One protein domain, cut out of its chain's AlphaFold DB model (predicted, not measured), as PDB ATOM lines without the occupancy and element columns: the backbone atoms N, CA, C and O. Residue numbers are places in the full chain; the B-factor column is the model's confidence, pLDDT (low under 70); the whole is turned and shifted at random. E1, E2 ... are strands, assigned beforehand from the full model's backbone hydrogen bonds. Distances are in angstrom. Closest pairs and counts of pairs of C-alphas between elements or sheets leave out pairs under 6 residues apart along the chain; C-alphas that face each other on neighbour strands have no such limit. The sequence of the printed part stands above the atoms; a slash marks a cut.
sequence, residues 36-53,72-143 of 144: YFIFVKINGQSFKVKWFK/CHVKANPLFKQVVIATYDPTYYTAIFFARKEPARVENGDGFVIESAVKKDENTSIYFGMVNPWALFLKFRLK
ATOM      1  N   TYR A  36     -30.350 -20.427 -16.953       88.00
ATOM      2  CA  TYR A  36     -29.916 -21.829 -17.064       88.00
ATOM      3  C   TYR A  36     -29.269 -22.169 -18.414       88.00
ATOM      4  O   TYR A  36     -29.211 -23.340 -18.791       88.00
ATOM      5  N   PHE A  37     -28.801 -21.151 -19.143       90.50
ATOM      6  CA  PHE A  37     -28.332 -21.240 -20.523       90.50
ATOM      7  C   PHE A  37     -29.389 -21.739 -21.518       90.50
ATOM      8  O   PHE A  37     -29.039 -22.261 -22.577       90.50
ATOM      9  N   ILE A  38     -30.678 -21.604 -21.187       89.94
ATOM     10  CA  ILE A  38     -31.811 -22.041 -22.008       89.94
ATOM     11  C   ILE A  38     -32.621 -20.811 -22.415       89.94
ATOM     12  O   ILE A  38     -33.321 -20.202 -21.609       89.94
ATOM     13  N   PHE A  39     -32.592 -20.493 -23.705       93.56
ATOM     14  CA  PHE A  39     -33.305 -19.355 -24.274       93.56
ATOM     15  C   PHE A  39     -34.462 -19.856 -25.127       93.56
ATOM     16  O   PHE A  39     -34.260 -20.502 -26.158       93.56
ATOM     17  N   VAL A  40     -35.688 -19.568 -24.695       94.25
ATOM     18  CA  VAL A  40     -36.904 -20.060 -25.349       94.25
ATOM     19  C   VAL A  40     -37.596 -18.924 -26.094       94.25
ATOM     20  O   VAL A  40     -37.781 -17.837 -25.551       94.25
ATOM     21  N   LYS A  41     -38.032 -19.184 -27.328       96.25
ATOM     22  CA  LYS A  41     -38.929 -18.307 -28.088       96.25
ATOM     23  C   LYS A  41     -40.198 -19.057 -28.473       96.25
ATOM     24  O   LYS A  41     -40.121 -20.159 -29.009       96.25
ATOM     25  N   ILE A  42     -41.359 -18.447 -28.255       96.06
ATOM     26  CA  ILE A  42     -42.672 -18.961 -28.662       96.06
ATOM     27  C   ILE A  42     -43.201 -18.040 -29.759       96.06
ATOM     28  O   ILE A  42     -43.435 -16.859 -29.520       96.06
ATOM     29  N   ASN A  43     -43.365 -18.563 -30.977       95.62
ATOM     30  CA  ASN A  43     -43.727 -17.790 -32.174       95.62
ATOM     31  C   ASN A  43     -42.888 -16.504 -32.333       95.62
ATOM     32  O   ASN A  43     -43.415 -15.438 -32.636       95.62
ATOM     33  N   GLY A  44     -41.581 -16.599 -32.067       95.25
ATOM     34  CA  GLY A  44     -40.640 -15.478 -32.154       95.25
ATOM     35  C   GLY A  44     -40.543 -14.595 -30.905       95.25
ATOM     36  O   GLY A  44     -39.568 -13.861 -30.777       95.25
ATOM     37  N   GLN A  45     -41.475 -14.692 -29.954       95.44
ATOM     38  CA  GLN A  45     -41.442 -13.910 -28.713       95.44
ATOM     39  C   GLN A  45     -40.655 -14.631 -27.616       95.44
ATOM     40  O   GLN A  45     -40.866 -15.821 -27.385       95.44
ATOM     41  N   SER A  46     -39.773 -13.915 -26.917       94.25
ATOM     42  CA  SER A  46     -38.980 -14.478 -25.819       94.25
ATOM     43  C   SER A  46     -39.866 -14.958 -24.666       94.25
ATOM     44  O   SER A  46     -40.719 -14.226 -24.165       94.25
ATOM     45  N   PHE A  47     -39.624 -16.184 -24.211       91.94
ATOM     46  CA  PHE A  47     -40.237 -16.777 -23.030       91.94
ATOM     47  C   PHE A  47     -39.208 -16.825 -21.900       91.94
ATOM     48  O   PHE A  47     -38.201 -17.526 -21.999       91.94
ATOM     49  N   LYS A  48     -39.470 -16.088 -20.815       89.19
ATOM     50  CA  LYS A  48     -38.616 -16.101 -19.623       89.19
ATOM     51  C   LYS A  48     -38.997 -17.254 -18.700       89.19
ATOM     52  O   LYS A  48     -40.139 -17.335 -18.238       89.19
ATOM     53  N   VAL A  49     -38.027 -18.107 -18.387       83.44
ATOM     54  CA  VAL A  49     -38.185 -19.196 -17.419       83.44
ATOM     55  C   VAL A  49     -38.352 -18.601 -16.020       83.44
ATOM     56  O   VAL A  49     -37.457 -17.940 -15.508       83.44
ATOM     57  N   LYS A  50     -39.516 -18.809 -15.395       84.38
ATOM     58  CA  LYS A  50     -39.806 -18.270 -14.051       84.38
ATOM     59  C   LYS A  50     -39.429 -19.228 -12.926       84.38
ATOM     60  O   LYS A  50     -39.058 -18.792 -11.845       84.38
ATOM     61  N   TRP A  51     -39.594 -20.524 -13.162       84.56
ATOM     62  CA  TRP A  51     -39.363 -21.575 -12.178       84.56
ATOM     63  C   TRP A  51     -39.175 -22.921 -12.885       84.56
ATOM     64  O   TRP A  51     -39.522 -23.071 -14.057       84.56
ATOM     65  N   PHE A  52     -38.643 -23.903 -12.161       86.81
ATOM     66  CA  PHE A  52     -38.457 -25.279 -12.618       86.81
ATOM     67  C   PHE A  52     -39.019 -26.267 -11.587       86.81
ATOM     68  O   PHE A  52     -39.217 -25.930 -10.418       86.81
ATOM     69  N   LYS A  53     -39.286 -27.497 -12.018       88.38
ATOM     70  CA  LYS A  53     -39.761 -28.614 -11.186       88.38
ATOM     71  C   LYS A  53     -38.843 -29.824 -11.328       88.38
ATOM     72  O   LYS A  53     -38.024 -29.880 -12.241       88.38
ATOM     73  N   CYS A  72     -43.428 -24.765 -19.844       88.44
ATOM     74  CA  CYS A  72     -43.675 -23.868 -20.961       88.44
ATOM     75  C   CYS A  72     -45.011 -24.263 -21.598       88.44
ATOM     76  O   CYS A  72     -45.108 -25.268 -22.300       88.44
ATOM     77  N   HIS A  73     -46.065 -23.499 -21.313       90.75
ATOM     78  CA  HIS A  73     -47.413 -23.811 -21.780       90.75
ATOM     79  C   HIS A  73     -47.709 -23.078 -23.086       90.75
ATOM     80  O   HIS A  73     -47.800 -21.852 -23.112       90.75
ATOM     81  N   VAL A  74     -47.903 -23.835 -24.166       92.75
ATOM     82  CA  VAL A  74     -48.311 -23.297 -25.467       92.75
ATOM     83  C   VAL A  74     -49.576 -24.018 -25.911       92.75
ATOM     84  O   VAL A  74     -49.580 -25.230 -26.106       92.75
ATOM     85  N   LYS A  75     -50.674 -23.269 -26.058       94.00
ATOM     86  CA  LYS A  75     -51.951 -23.831 -26.502       94.00
ATOM     87  C   LYS A  75     -51.865 -24.196 -27.984       94.00
ATOM     88  O   LYS A  75     -51.691 -23.318 -28.833       94.00
ATOM     89  N   ALA A  76     -52.012 -25.482 -28.283       92.25
ATOM     90  CA  ALA A  76     -52.132 -25.956 -29.651       92.25
ATOM     91  C   ALA A  76     -53.455 -25.503 -30.276       92.25
ATOM     92  O   ALA A  76     -54.476 -25.370 -29.599       92.25
ATOM     93  N   ASN A  77     -53.432 -25.279 -31.584       94.62
ATOM     94  CA  ASN A  77     -54.619 -25.040 -32.393       94.62
ATOM     95  C   ASN A  77     -54.398 -25.661 -33.793       94.62
ATOM     96  O   ASN A  77     -53.361 -26.298 -34.003       94.62
ATOM     97  N   PRO A  78     -55.347 -25.538 -34.739       96.00
ATOM     98  CA  PRO A  78     -55.163 -26.072 -36.092       96.00
ATOM     99  C   PRO A  78     -54.022 -25.421 -36.893       96.00
ATOM    100  O   PRO A  78     -53.592 -25.978 -37.898       96.00
ATOM    101  N   LEU A  79     -53.512 -24.260 -36.466       96.56
ATOM    102  CA  LEU A  79     -52.364 -23.594 -37.081       96.56
ATOM    103  C   LEU A  79     -51.064 -24.020 -36.394       96.56
ATOM    104  O   LEU A  79     -51.025 -24.288 -35.192       96.56
ATOM    105  N   PHE A  80     -49.969 -24.028 -37.151       97.19
ATOM    106  CA  PHE A  80     -48.660 -24.303 -36.574       97.19
ATOM    107  C   PHE A  80     -48.269 -23.250 -35.537       97.19
ATOM    108  O   PHE A  80     -48.339 -22.040 -35.763       97.19
ATOM    109  N   LYS A  81     -47.819 -23.746 -34.390       96.81
ATOM    110  CA  LYS A  81     -47.090 -23.016 -33.362       96.81
ATOM    111  C   LYS A  81     -45.637 -23.438 -33.422       96.81
ATOM    112  O   LYS A  81     -45.341 -24.585 -33.746       96.81
ATOM    113  N   GLN A  82     -44.743 -22.517 -33.092       97.31
ATOM    114  CA  GLN A  82     -43.314 -22.769 -33.071       97.31
ATOM    115  C   GLN A  82     -42.738 -22.441 -31.699       97.31
ATOM    116  O   GLN A  82     -42.944 -21.348 -31.172       97.31
ATOM    117  N   VAL A  83     -41.977 -23.382 -31.157       96.44
ATOM    118  CA  VAL A  83     -41.126 -23.204 -29.986       96.44
ATOM    119  C   VAL A  83     -39.686 -23.395 -30.444       96.44
ATOM    120  O   VAL A  83     -39.357 -24.396 -31.075       96.44
ATOM    121  N   VAL A  84     -38.834 -22.415 -30.170       97.12
ATOM    122  CA  VAL A  84     -37.395 -22.480 -30.440       97.12
ATOM    123  C   VAL A  84     -36.672 -22.477 -29.107       97.12
ATOM    124  O   VAL A  84     -36.937 -21.610 -28.279       97.12
ATOM    125  N   ILE A  85     -35.787 -23.444 -28.898       95.31
ATOM    126  CA  ILE A  85     -34.992 -23.580 -27.676       95.31
ATOM    127  C   ILE A  85     -33.526 -23.519 -28.079       95.31
ATOM    128  O   ILE A  85     -33.005 -24.469 -28.660       95.31
ATOM    129  N   ALA A  86     -32.868 -22.402 -27.792       94.75
ATOM    130  CA  ALA A  86     -31.435 -22.236 -27.988       94.75
ATOM    131  C   ALA A  86     -30.692 -22.504 -26.678       94.75
ATOM    132  O   ALA A  86     -31.171 -22.142 -25.602       94.75
ATOM    133  N   THR A  87     -29.514 -23.117 -26.777       90.56
ATOM    134  CA  THR A  87     -28.656 -23.383 -25.617       90.56
ATOM    135  C   THR A  87     -27.264 -22.822 -25.857       90.56
ATOM    136  O   THR A  87     -26.567 -23.289 -26.759       90.56
ATOM    137  N   TYR A  88     -26.862 -21.818 -25.083       92.00
ATOM    138  CA  TYR A  88     -25.545 -21.188 -25.199       92.00
ATOM    139  C   TYR A  88     -25.182 -20.429 -23.920       92.00
ATOM    140  O   TYR A  88     -26.051 -20.056 -23.143       92.00
ATOM    141  N   ASP A  89     -23.893 -20.183 -23.707       91.06
ATOM    142  CA  ASP A  89     -23.421 -19.335 -22.614       91.06
ATOM    143  C   ASP A  89     -23.247 -17.894 -23.115       91.06
ATOM    144  O   ASP A  89     -22.328 -17.654 -23.899       91.06
ATOM    145  N   PRO A  90     -24.056 -16.909 -22.688       87.88
ATOM    146  CA  PRO A  90     -23.927 -15.533 -23.173       87.88
ATOM    147  C   PRO A  90     -22.558 -14.900 -22.863       87.88
ATOM    148  O   PRO A  90     -22.189 -13.920 -23.504       87.88
ATOM    149  N   THR A  91     -21.788 -15.473 -21.933       87.56
ATOM    150  CA  THR A  91     -20.466 -14.987 -21.511       87.56
ATOM    151  C   THR A  91     -19.285 -15.651 -22.228       87.56
ATOM    152  O   THR A  91     -18.148 -15.244 -22.018       87.56
ATOM    153  N   TYR A  92     -19.532 -16.649 -23.089       83.44
ATOM    154  CA  TYR A  92     -18.513 -17.399 -23.849       83.44
ATOM    155  C   TYR A  92     -17.574 -18.301 -23.011       83.44
ATOM    156  O   TYR A  92     -16.701 -18.966 -23.566       83.44
ATOM    157  N   TYR A  93     -17.748 -18.406 -21.689       86.12
ATOM    158  CA  TYR A  93     -16.861 -19.217 -20.834       86.12
ATOM    159  C   TYR A  93     -17.172 -20.726 -20.852       86.12
ATOM    160  O   TYR A  93     -16.358 -21.558 -20.414       86.12
ATOM    161  N   THR A  94     -18.353 -21.109 -21.339       85.44
ATOM    162  CA  THR A  94     -18.812 -22.498 -21.384       85.44
ATOM    163  C   THR A  94     -19.355 -22.874 -22.755       85.44
ATOM    164  O   THR A  94     -20.273 -22.261 -23.287       85.44
ATOM    165  N   ALA A  95     -18.805 -23.951 -23.312       85.88
ATOM    166  CA  ALA A  95     -19.335 -24.558 -24.520       85.88
ATOM    167  C   ALA A  95     -20.535 -25.450 -24.174       85.88
ATOM    168  O   ALA A  95     -20.444 -26.311 -23.295       85.88
ATOM    169  N   ILE A  96     -21.650 -25.250 -24.877       87.75
ATOM    170  CA  ILE A  96     -22.900 -25.984 -24.676       87.75
ATOM    171  C   ILE A  96     -23.309 -26.598 -26.007       87.75
ATOM    172  O   ILE A  96     -23.302 -25.933 -27.042       87.75
ATOM    173  N   PHE A  97     -23.645 -27.885 -25.979       87.31
ATOM    174  CA  PHE A  97     -23.964 -28.654 -27.173       87.31
ATOM    175  C   PHE A  97     -25.195 -29.520 -26.941       87.31
ATOM    176  O   PHE A  97     -25.363 -30.106 -25.871       87.31
ATOM    177  N   PHE A  98     -26.005 -29.671 -27.987       87.31
ATOM    178  CA  PHE A  98     -27.023 -30.713 -28.038       87.31
ATOM    179  C   PHE A  98     -26.376 -32.102 -28.096       87.31
ATOM    180  O   PHE A  98     -25.277 -32.282 -28.634       87.31
ATOM    181  N   ALA A  99     -27.082 -33.106 -27.574       84.94
ATOM    182  CA  ALA A  99     -26.671 -34.493 -27.737       84.94
ATOM    183  C   ALA A  99     -26.619 -34.860 -29.231       84.94
ATOM    184  O   ALA A  99     -27.497 -34.502 -30.009       84.94
ATOM    185  N   ARG A 100     -25.580 -35.596 -29.646       81.25
ATOM    186  CA  ARG A 100     -25.413 -35.993 -31.058       81.25
ATOM    187  C   ARG A 100     -26.475 -36.984 -31.530       81.25
ATOM    188  O   ARG A 100     -26.795 -37.021 -32.711       81.25
ATOM    189  N   LYS A 101     -26.965 -37.816 -30.613       82.62
ATOM    190  CA  LYS A 101     -28.035 -38.784 -30.850       82.62
ATOM    191  C   LYS A 101     -29.245 -38.331 -30.055       82.62
ATOM    192  O   LYS A 101     -29.079 -37.989 -28.889       82.62
ATOM    193  N   GLU A 102     -30.407 -38.335 -30.702       81.94
ATOM    194  CA  GLU A 102     -31.702 -38.030 -30.082       81.94
ATOM    195  C   GLU A 102     -31.661 -36.773 -29.187       81.94
ATOM    196  O   GLU A 102     -31.908 -36.846 -27.985       81.94
ATOM    197  N   PRO A 103     -31.328 -35.594 -29.750       84.31
ATOM    198  CA  PRO A 103     -31.194 -34.357 -28.975       84.31
ATOM    199  C   PRO A 103     -32.499 -33.898 -28.318       84.31
ATOM    200  O   PRO A 103     -32.469 -33.041 -27.436       84.31
ATOM    201  N   ALA A 104     -33.635 -34.430 -28.769       87.44
ATOM    202  CA  ALA A 104     -34.950 -34.148 -28.235       87.44
ATOM    203  C   ALA A 104     -35.858 -35.366 -28.402       87.44
ATOM    204  O   ALA A 104     -35.748 -36.114 -29.375       87.44
ATOM    205  N   ARG A 105     -36.797 -35.511 -27.469       88.94
ATOM    206  CA  ARG A 105     -37.877 -36.491 -27.516       88.94
ATOM    207  C   ARG A 105     -39.195 -35.784 -27.235       88.94
ATOM    208  O   ARG A 105     -39.248 -34.874 -26.412       88.94
ATOM    209  N   VAL A 106     -40.247 -36.227 -27.913       89.06
ATOM    210  CA  VAL A 106     -41.623 -35.824 -27.626       89.06
ATOM    211  C   VAL A 106     -42.324 -36.958 -26.893       89.06
ATOM    212  O   VAL A 106     -42.208 -38.120 -27.279       89.06
ATOM    213  N   GLU A 107     -43.074 -36.606 -25.857       89.69
ATOM    214  CA  GLU A 107     -43.954 -37.515 -25.128       89.69
ATOM    215  C   GLU A 107     -45.411 -37.106 -25.366       89.69
ATOM    216  O   GLU A 107     -45.712 -35.914 -25.440       89.69
ATOM    217  N   ASN A 108     -46.312 -38.087 -25.500       90.31
ATOM    218  CA  ASN A 108     -47.750 -37.875 -25.739       90.31
ATOM    219  C   ASN A 108     -48.064 -37.019 -26.990       90.31
ATOM    220  O   ASN A 108     -48.932 -36.145 -26.968       90.31
ATOM    221  N   GLY A 109     -47.346 -37.264 -28.091       90.19
ATOM    222  CA  GLY A 109     -47.452 -36.494 -29.336       90.19
ATOM    223  C   GLY A 109     -48.588 -36.908 -30.282       90.19
ATOM    224  O   GLY A 109     -48.783 -36.251 -31.303       90.19
ATOM    225  N   ASP A 110     -49.341 -37.968 -29.977       93.75
ATOM    226  CA  ASP A 110     -50.240 -38.625 -30.940       93.75
ATOM    227  C   ASP A 110     -51.352 -37.721 -31.485       93.75
ATOM    228  O   ASP A 110     -51.759 -37.889 -32.634       93.75
ATOM    229  N   GLY A 111     -51.797 -36.726 -30.713       95.25
ATOM    230  CA  GLY A 111     -52.807 -35.742 -31.123       95.25
ATOM    231  C   GLY A 111     -52.283 -34.590 -31.990       95.25
ATOM    232  O   GLY A 111     -53.043 -33.676 -32.316       95.25
ATOM    233  N   PHE A 112     -50.998 -34.593 -32.354       96.81
ATOM    234  CA  PHE A 112     -50.344 -33.451 -32.990       96.81
ATOM    235  C   PHE A 112     -49.597 -33.832 -34.266       96.81
ATOM    236  O   PHE A 112     -49.003 -34.902 -34.381       96.81
ATOM    237  N   VAL A 113     -49.594 -32.916 -35.231       97.44
ATOM    238  CA  VAL A 113     -48.584 -32.919 -36.294       97.44
ATOM    239  C   VAL A 113     -47.372 -32.196 -35.735       97.44
ATOM    240  O   VAL A 113     -47.514 -31.053 -35.299       97.44
ATOM    241  N   ILE A 114     -46.217 -32.861 -35.718       96.19
ATOM    242  CA  ILE A 114     -44.997 -32.360 -35.085       96.19
ATOM    243  C   ILE A 114     -43.839 -32.418 -36.071       96.19
ATOM    244  O   ILE A 114     -43.571 -33.454 -36.672       96.19
ATOM    245  N   GLU A 115     -43.118 -31.312 -36.173       95.81
ATOM    246  CA  GLU A 115     -41.862 -31.209 -36.902       95.81
ATOM    247  C   GLU A 115     -40.793 -30.725 -35.928       95.81
ATOM    248  O   GLU A 115     -41.014 -29.767 -35.181       95.81
ATOM    249  N   SER A 116     -39.624 -31.365 -35.926       94.00
ATOM    250  CA  SER A 116     -38.514 -30.901 -35.099       94.00
ATOM    251  C   SER A 116     -37.174 -31.006 -35.809       94.00
ATOM    252  O   SER A 116     -36.948 -31.926 -36.592       94.00
ATOM    253  N   ALA A 117     -36.294 -30.042 -35.551       94.31
ATOM    254  CA  ALA A 117     -34.944 -30.024 -36.097       94.31
ATOM    255  C   ALA A 117     -33.996 -29.261 -35.174       94.31
ATOM    256  O   ALA A 117     -34.350 -28.206 -34.651       94.31
ATOM    257  N   VAL A 118     -32.767 -29.756 -35.026       94.75
ATOM    258  CA  VAL A 118     -31.676 -29.002 -34.401       94.75
ATOM    259  C   VAL A 118     -30.834 -28.375 -35.503       94.75
ATOM    260  O   VAL A 118     -30.287 -29.083 -36.347       94.75
ATOM    261  N   LYS A 119     -30.754 -27.045 -35.523       95.75
ATOM    262  CA  LYS A 119     -29.994 -26.274 -36.519       95.75
ATOM    263  C   LYS A 119     -29.546 -24.931 -35.949       95.75
ATOM    264  O   LYS A 119     -29.976 -24.551 -34.862       95.75
ATOM    265  N   LYS A 120     -28.686 -24.210 -36.669       95.94
ATOM    266  CA  LYS A 120     -28.346 -22.824 -36.319       95.94
ATOM    267  C   LYS A 120     -29.593 -21.938 -36.398       95.94
ATOM    268  O   LYS A 120     -30.377 -22.056 -37.340       95.94
ATOM    269  N   ASP A 121     -29.772 -21.069 -35.411       95.75
ATOM    270  CA  ASP A 121     -30.809 -20.043 -35.407       95.75
ATOM    271  C   ASP A 121     -30.281 -18.749 -36.024       95.75
ATOM    272  O   ASP A 121     -29.738 -17.886 -35.340       95.75
ATOM    273  N   GLU A 122     -30.456 -18.620 -37.335       95.00
ATOM    274  CA  GLU A 122     -30.002 -17.466 -38.122       95.00
ATOM    275  C   GLU A 122     -30.671 -16.147 -37.703       95.00
ATOM    276  O   GLU A 122     -30.129 -15.073 -37.952       95.00
ATOM    277  N   ASN A 123     -31.805 -16.211 -36.995       92.50
ATOM    278  CA  ASN A 123     -32.520 -15.032 -36.496       92.50
ATOM    279  C   ASN A 123     -32.027 -14.563 -35.121       92.50
ATOM    280  O   ASN A 123     -32.523 -13.569 -34.588       92.50
ATOM    281  N   THR A 124     -31.096 -15.293 -34.505       92.38
ATOM    282  CA  THR A 124     -30.477 -14.915 -33.237       92.38
ATOM    283  C   THR A 124     -28.992 -14.752 -33.462       92.38
ATOM    284  O   THR A 124     -28.328 -15.707 -33.848       92.38
ATOM    285  N   SER A 125     -28.454 -13.570 -33.180       93.00
ATOM    286  CA  SER A 125     -27.011 -13.372 -33.168       93.00
ATOM    287  C   SER A 125     -26.521 -13.081 -31.756       93.00
ATOM    288  O   SER A 125     -27.144 -12.323 -31.013       93.00
ATOM    289  N   ILE A 126     -25.425 -13.729 -31.383       90.12
ATOM    290  CA  ILE A 126     -24.770 -13.642 -30.079       90.12
ATOM    291  C   ILE A 126     -23.307 -13.242 -30.279       90.12
ATOM    292  O   ILE A 126     -22.775 -13.336 -31.387       90.12
ATOM    293  N   TYR A 127     -22.670 -12.773 -29.204       89.00
ATOM    294  CA  TYR A 127     -21.280 -12.300 -29.210       89.00
ATOM    295  C   TYR A 127     -21.037 -11.226 -30.283       89.00
ATOM    296  O   TYR A 127     -20.351 -11.455 -31.275       89.00
ATOM    297  N   PHE A 128     -21.649 -10.052 -30.097       88.44
ATOM    298  CA  PHE A 128     -21.481  -8.888 -30.981       88.44
ATOM    299  C   PHE A 128     -21.831  -9.137 -32.459       88.44
ATOM    300  O   PHE A 128     -21.250  -8.524 -33.348       88.44
ATOM    301  N   GLY A 129     -22.785 -10.028 -32.740       88.62
ATOM    302  CA  GLY A 129     -23.224 -10.281 -34.114       88.62
ATOM    303  C   GLY A 129     -22.483 -11.423 -34.823       88.62
ATOM    304  O   GLY A 129     -22.777 -11.716 -35.979       88.62
ATOM    305  N   MET A 130     -21.514 -12.062 -34.164       89.62
ATOM    306  CA  MET A 130     -20.551 -12.944 -34.833       89.62
ATOM    307  C   MET A 130     -21.009 -14.399 -34.941       89.62
ATOM    308  O   MET A 130     -20.485 -15.150 -35.764       89.62
ATOM    309  N   VAL A 131     -21.944 -14.833 -34.092       92.25
ATOM    310  CA  VAL A 131     -22.323 -16.245 -33.986       92.25
ATOM    311  C   VAL A 131     -23.835 -16.390 -33.944       92.25
ATOM    312  O   VAL A 131     -24.515 -15.694 -33.199       92.25
ATOM    313  N   ASN A 132     -24.360 -17.358 -34.693       94.94
ATOM    314  CA  ASN A 132     -25.723 -17.845 -34.521       94.94
ATOM    315  C   ASN A 132     -25.696 -19.113 -33.652       94.94
ATOM    316  O   ASN A 132     -24.978 -20.061 -34.001       94.94
ATOM    317  N   PRO A 133     -26.443 -19.167 -32.534       94.88
ATOM    318  CA  PRO A 133     -26.461 -20.341 -31.675       94.88
ATOM    319  C   PRO A 133     -27.149 -21.519 -32.366       94.88
ATOM    320  O   PRO A 133     -27.988 -21.347 -33.250       94.88
ATOM    321  N   TRP A 134     -26.836 -22.735 -31.925       94.38
ATOM    322  CA  TRP A 134     -27.660 -23.897 -32.247       94.38
ATOM    323  C   TRP A 134     -28.939 -23.879 -31.413       94.38
ATOM    324  O   TRP A 134     -28.918 -23.542 -30.228       94.38
ATOM    325  N   ALA A 135     -30.045 -24.281 -32.030       96.75
ATOM    326  CA  ALA A 135     -31.341 -24.356 -31.383       96.75
ATOM    327  C   ALA A 135     -32.148 -25.564 -31.862       96.75
ATOM    328  O   ALA A 135     -32.046 -25.990 -33.016       96.75
ATOM    329  N   LEU A 136     -32.989 -26.081 -30.970       96.56
ATOM    330  CA  LEU A 136     -34.078 -26.984 -31.299       96.56
ATOM    331  C   LEU A 136     -35.272 -26.158 -31.773       96.56
ATOM    332  O   LEU A 136     -35.828 -25.357 -31.026       96.56
ATOM    333  N   PHE A 137     -35.684 -26.392 -33.007       97.50
ATOM    334  CA  PHE A 137     -36.917 -25.889 -33.583       97.50
ATOM    335  C   PHE A 137     -37.974 -26.969 -33.424       97.50
ATOM    336  O   PHE A 137     -37.800 -28.057 -33.960       97.50
ATOM    337  N   LEU A 138     -39.055 -26.674 -32.710       96.62
ATOM    338  CA  LEU A 138     -40.223 -27.535 -32.564       96.62
ATOM    339  C   LEU A 138     -41.434 -26.805 -33.139       96.62
ATOM    340  O   LEU A 138     -41.849 -25.775 -32.607       96.62
ATOM    341  N   LYS A 139     -42.016 -27.336 -34.210       97.25
ATOM    342  CA  LYS A 139     -43.312 -26.892 -34.720       97.25
ATOM    343  C   LYS A 139     -44.363 -27.936 -34.414       97.25
ATOM    344  O   LYS A 139     -44.118 -29.129 -34.568       97.25
ATOM    345  N   PHE A 140     -45.539 -27.486 -34.007       97.06
ATOM    346  CA  PHE A 140     -46.658 -28.382 -33.766       97.06
ATOM    347  C   PHE A 140     -48.001 -27.718 -34.054       97.06
ATOM    348  O   PHE A 140     -48.149 -26.502 -33.938       97.06
ATOM    349  N   ARG A 141     -48.994 -28.532 -34.400       97.44
ATOM    350  CA  ARG A 141     -50.416 -28.163 -34.487       97.44
ATOM    351  C   ARG A 141     -51.279 -29.361 -34.117       97.44
ATOM    352  O   ARG A 141     -50.787 -30.488 -34.129       97.44
ATOM    353  N   LEU A 142     -52.558 -29.135 -33.832       97.12
ATOM    354  CA  LEU A 142     -53.514 -30.234 -33.674       97.12
ATOM    355  C   LEU A 142     -53.615 -31.038 -34.977       97.12
ATOM    356  O   LEU A 142     -53.611 -30.458 -36.072       97.12
ATOM    357  N   LYS A 143     -53.696 -32.365 -34.852       94.44
ATOM    358  CA  LYS A 143     -54.202 -33.201 -35.942       94.44
ATOM    359  C   LYS A 143     -55.668 -32.842 -36.170       94.44
ATOM    360  O   LYS A 143     -56.408 -32.618 -35.211       94.44
TER     361      LYS A 143
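Overview. This is residues 36 to 53 and 72 to 143 of the 144 residues of an uncharacterized protein of Desulfobacteraceae bacterium 4572_187 (UniProt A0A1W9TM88). There is little regular structure here: one twisted sheet of five antiparallel strands, with a long loop, residues 88 to 111, swinging wide from E3 to E4. The 90 printed residues hold no named helix; under half, 33, are in strands E1 to E5, class all strand, sheet order E2 E1 E3 E5 E4. The whole is compact, radius of gyration of the C-alphas 14.0 A, spans 42 by 29 by 28 A.

Arrangement. Start at E1, residues 38 to 42, in an antiparallel hairpin with edge strand E2, residues 45 to 47; N 47 and O 40 are 2.8 A apart. Next find E3, residues 81 to 87, antiparallel to E1, with N 39 and O 86 at 2.9 A. Edge strand E4, residues 112 to 120, is apart from E1. It forms a hairpin with E5, residues 134 to 142; N 115 and O 139 are 2.9 A apart. E5 is also antiparallel to E3, with N 83 and O 138 at 2.8 A.

Along the chain. Find C-alpha 38 at (-31.811, -22.041, -22.008), where E1 begins, 13.1 A long. E3 measures 20.0 A, E4 24.7 A, and E5 26.7 A, ending at C-alpha 142 (-53.514, -30.234, -33.674).

Size, cuts and confidence. Residues 54 to 71 are cut out; C-alphas 53 and 72 are 11.5 A apart. Links E3 to E4 and E4 to E5 are long. No printed residue is under pLDDT 70.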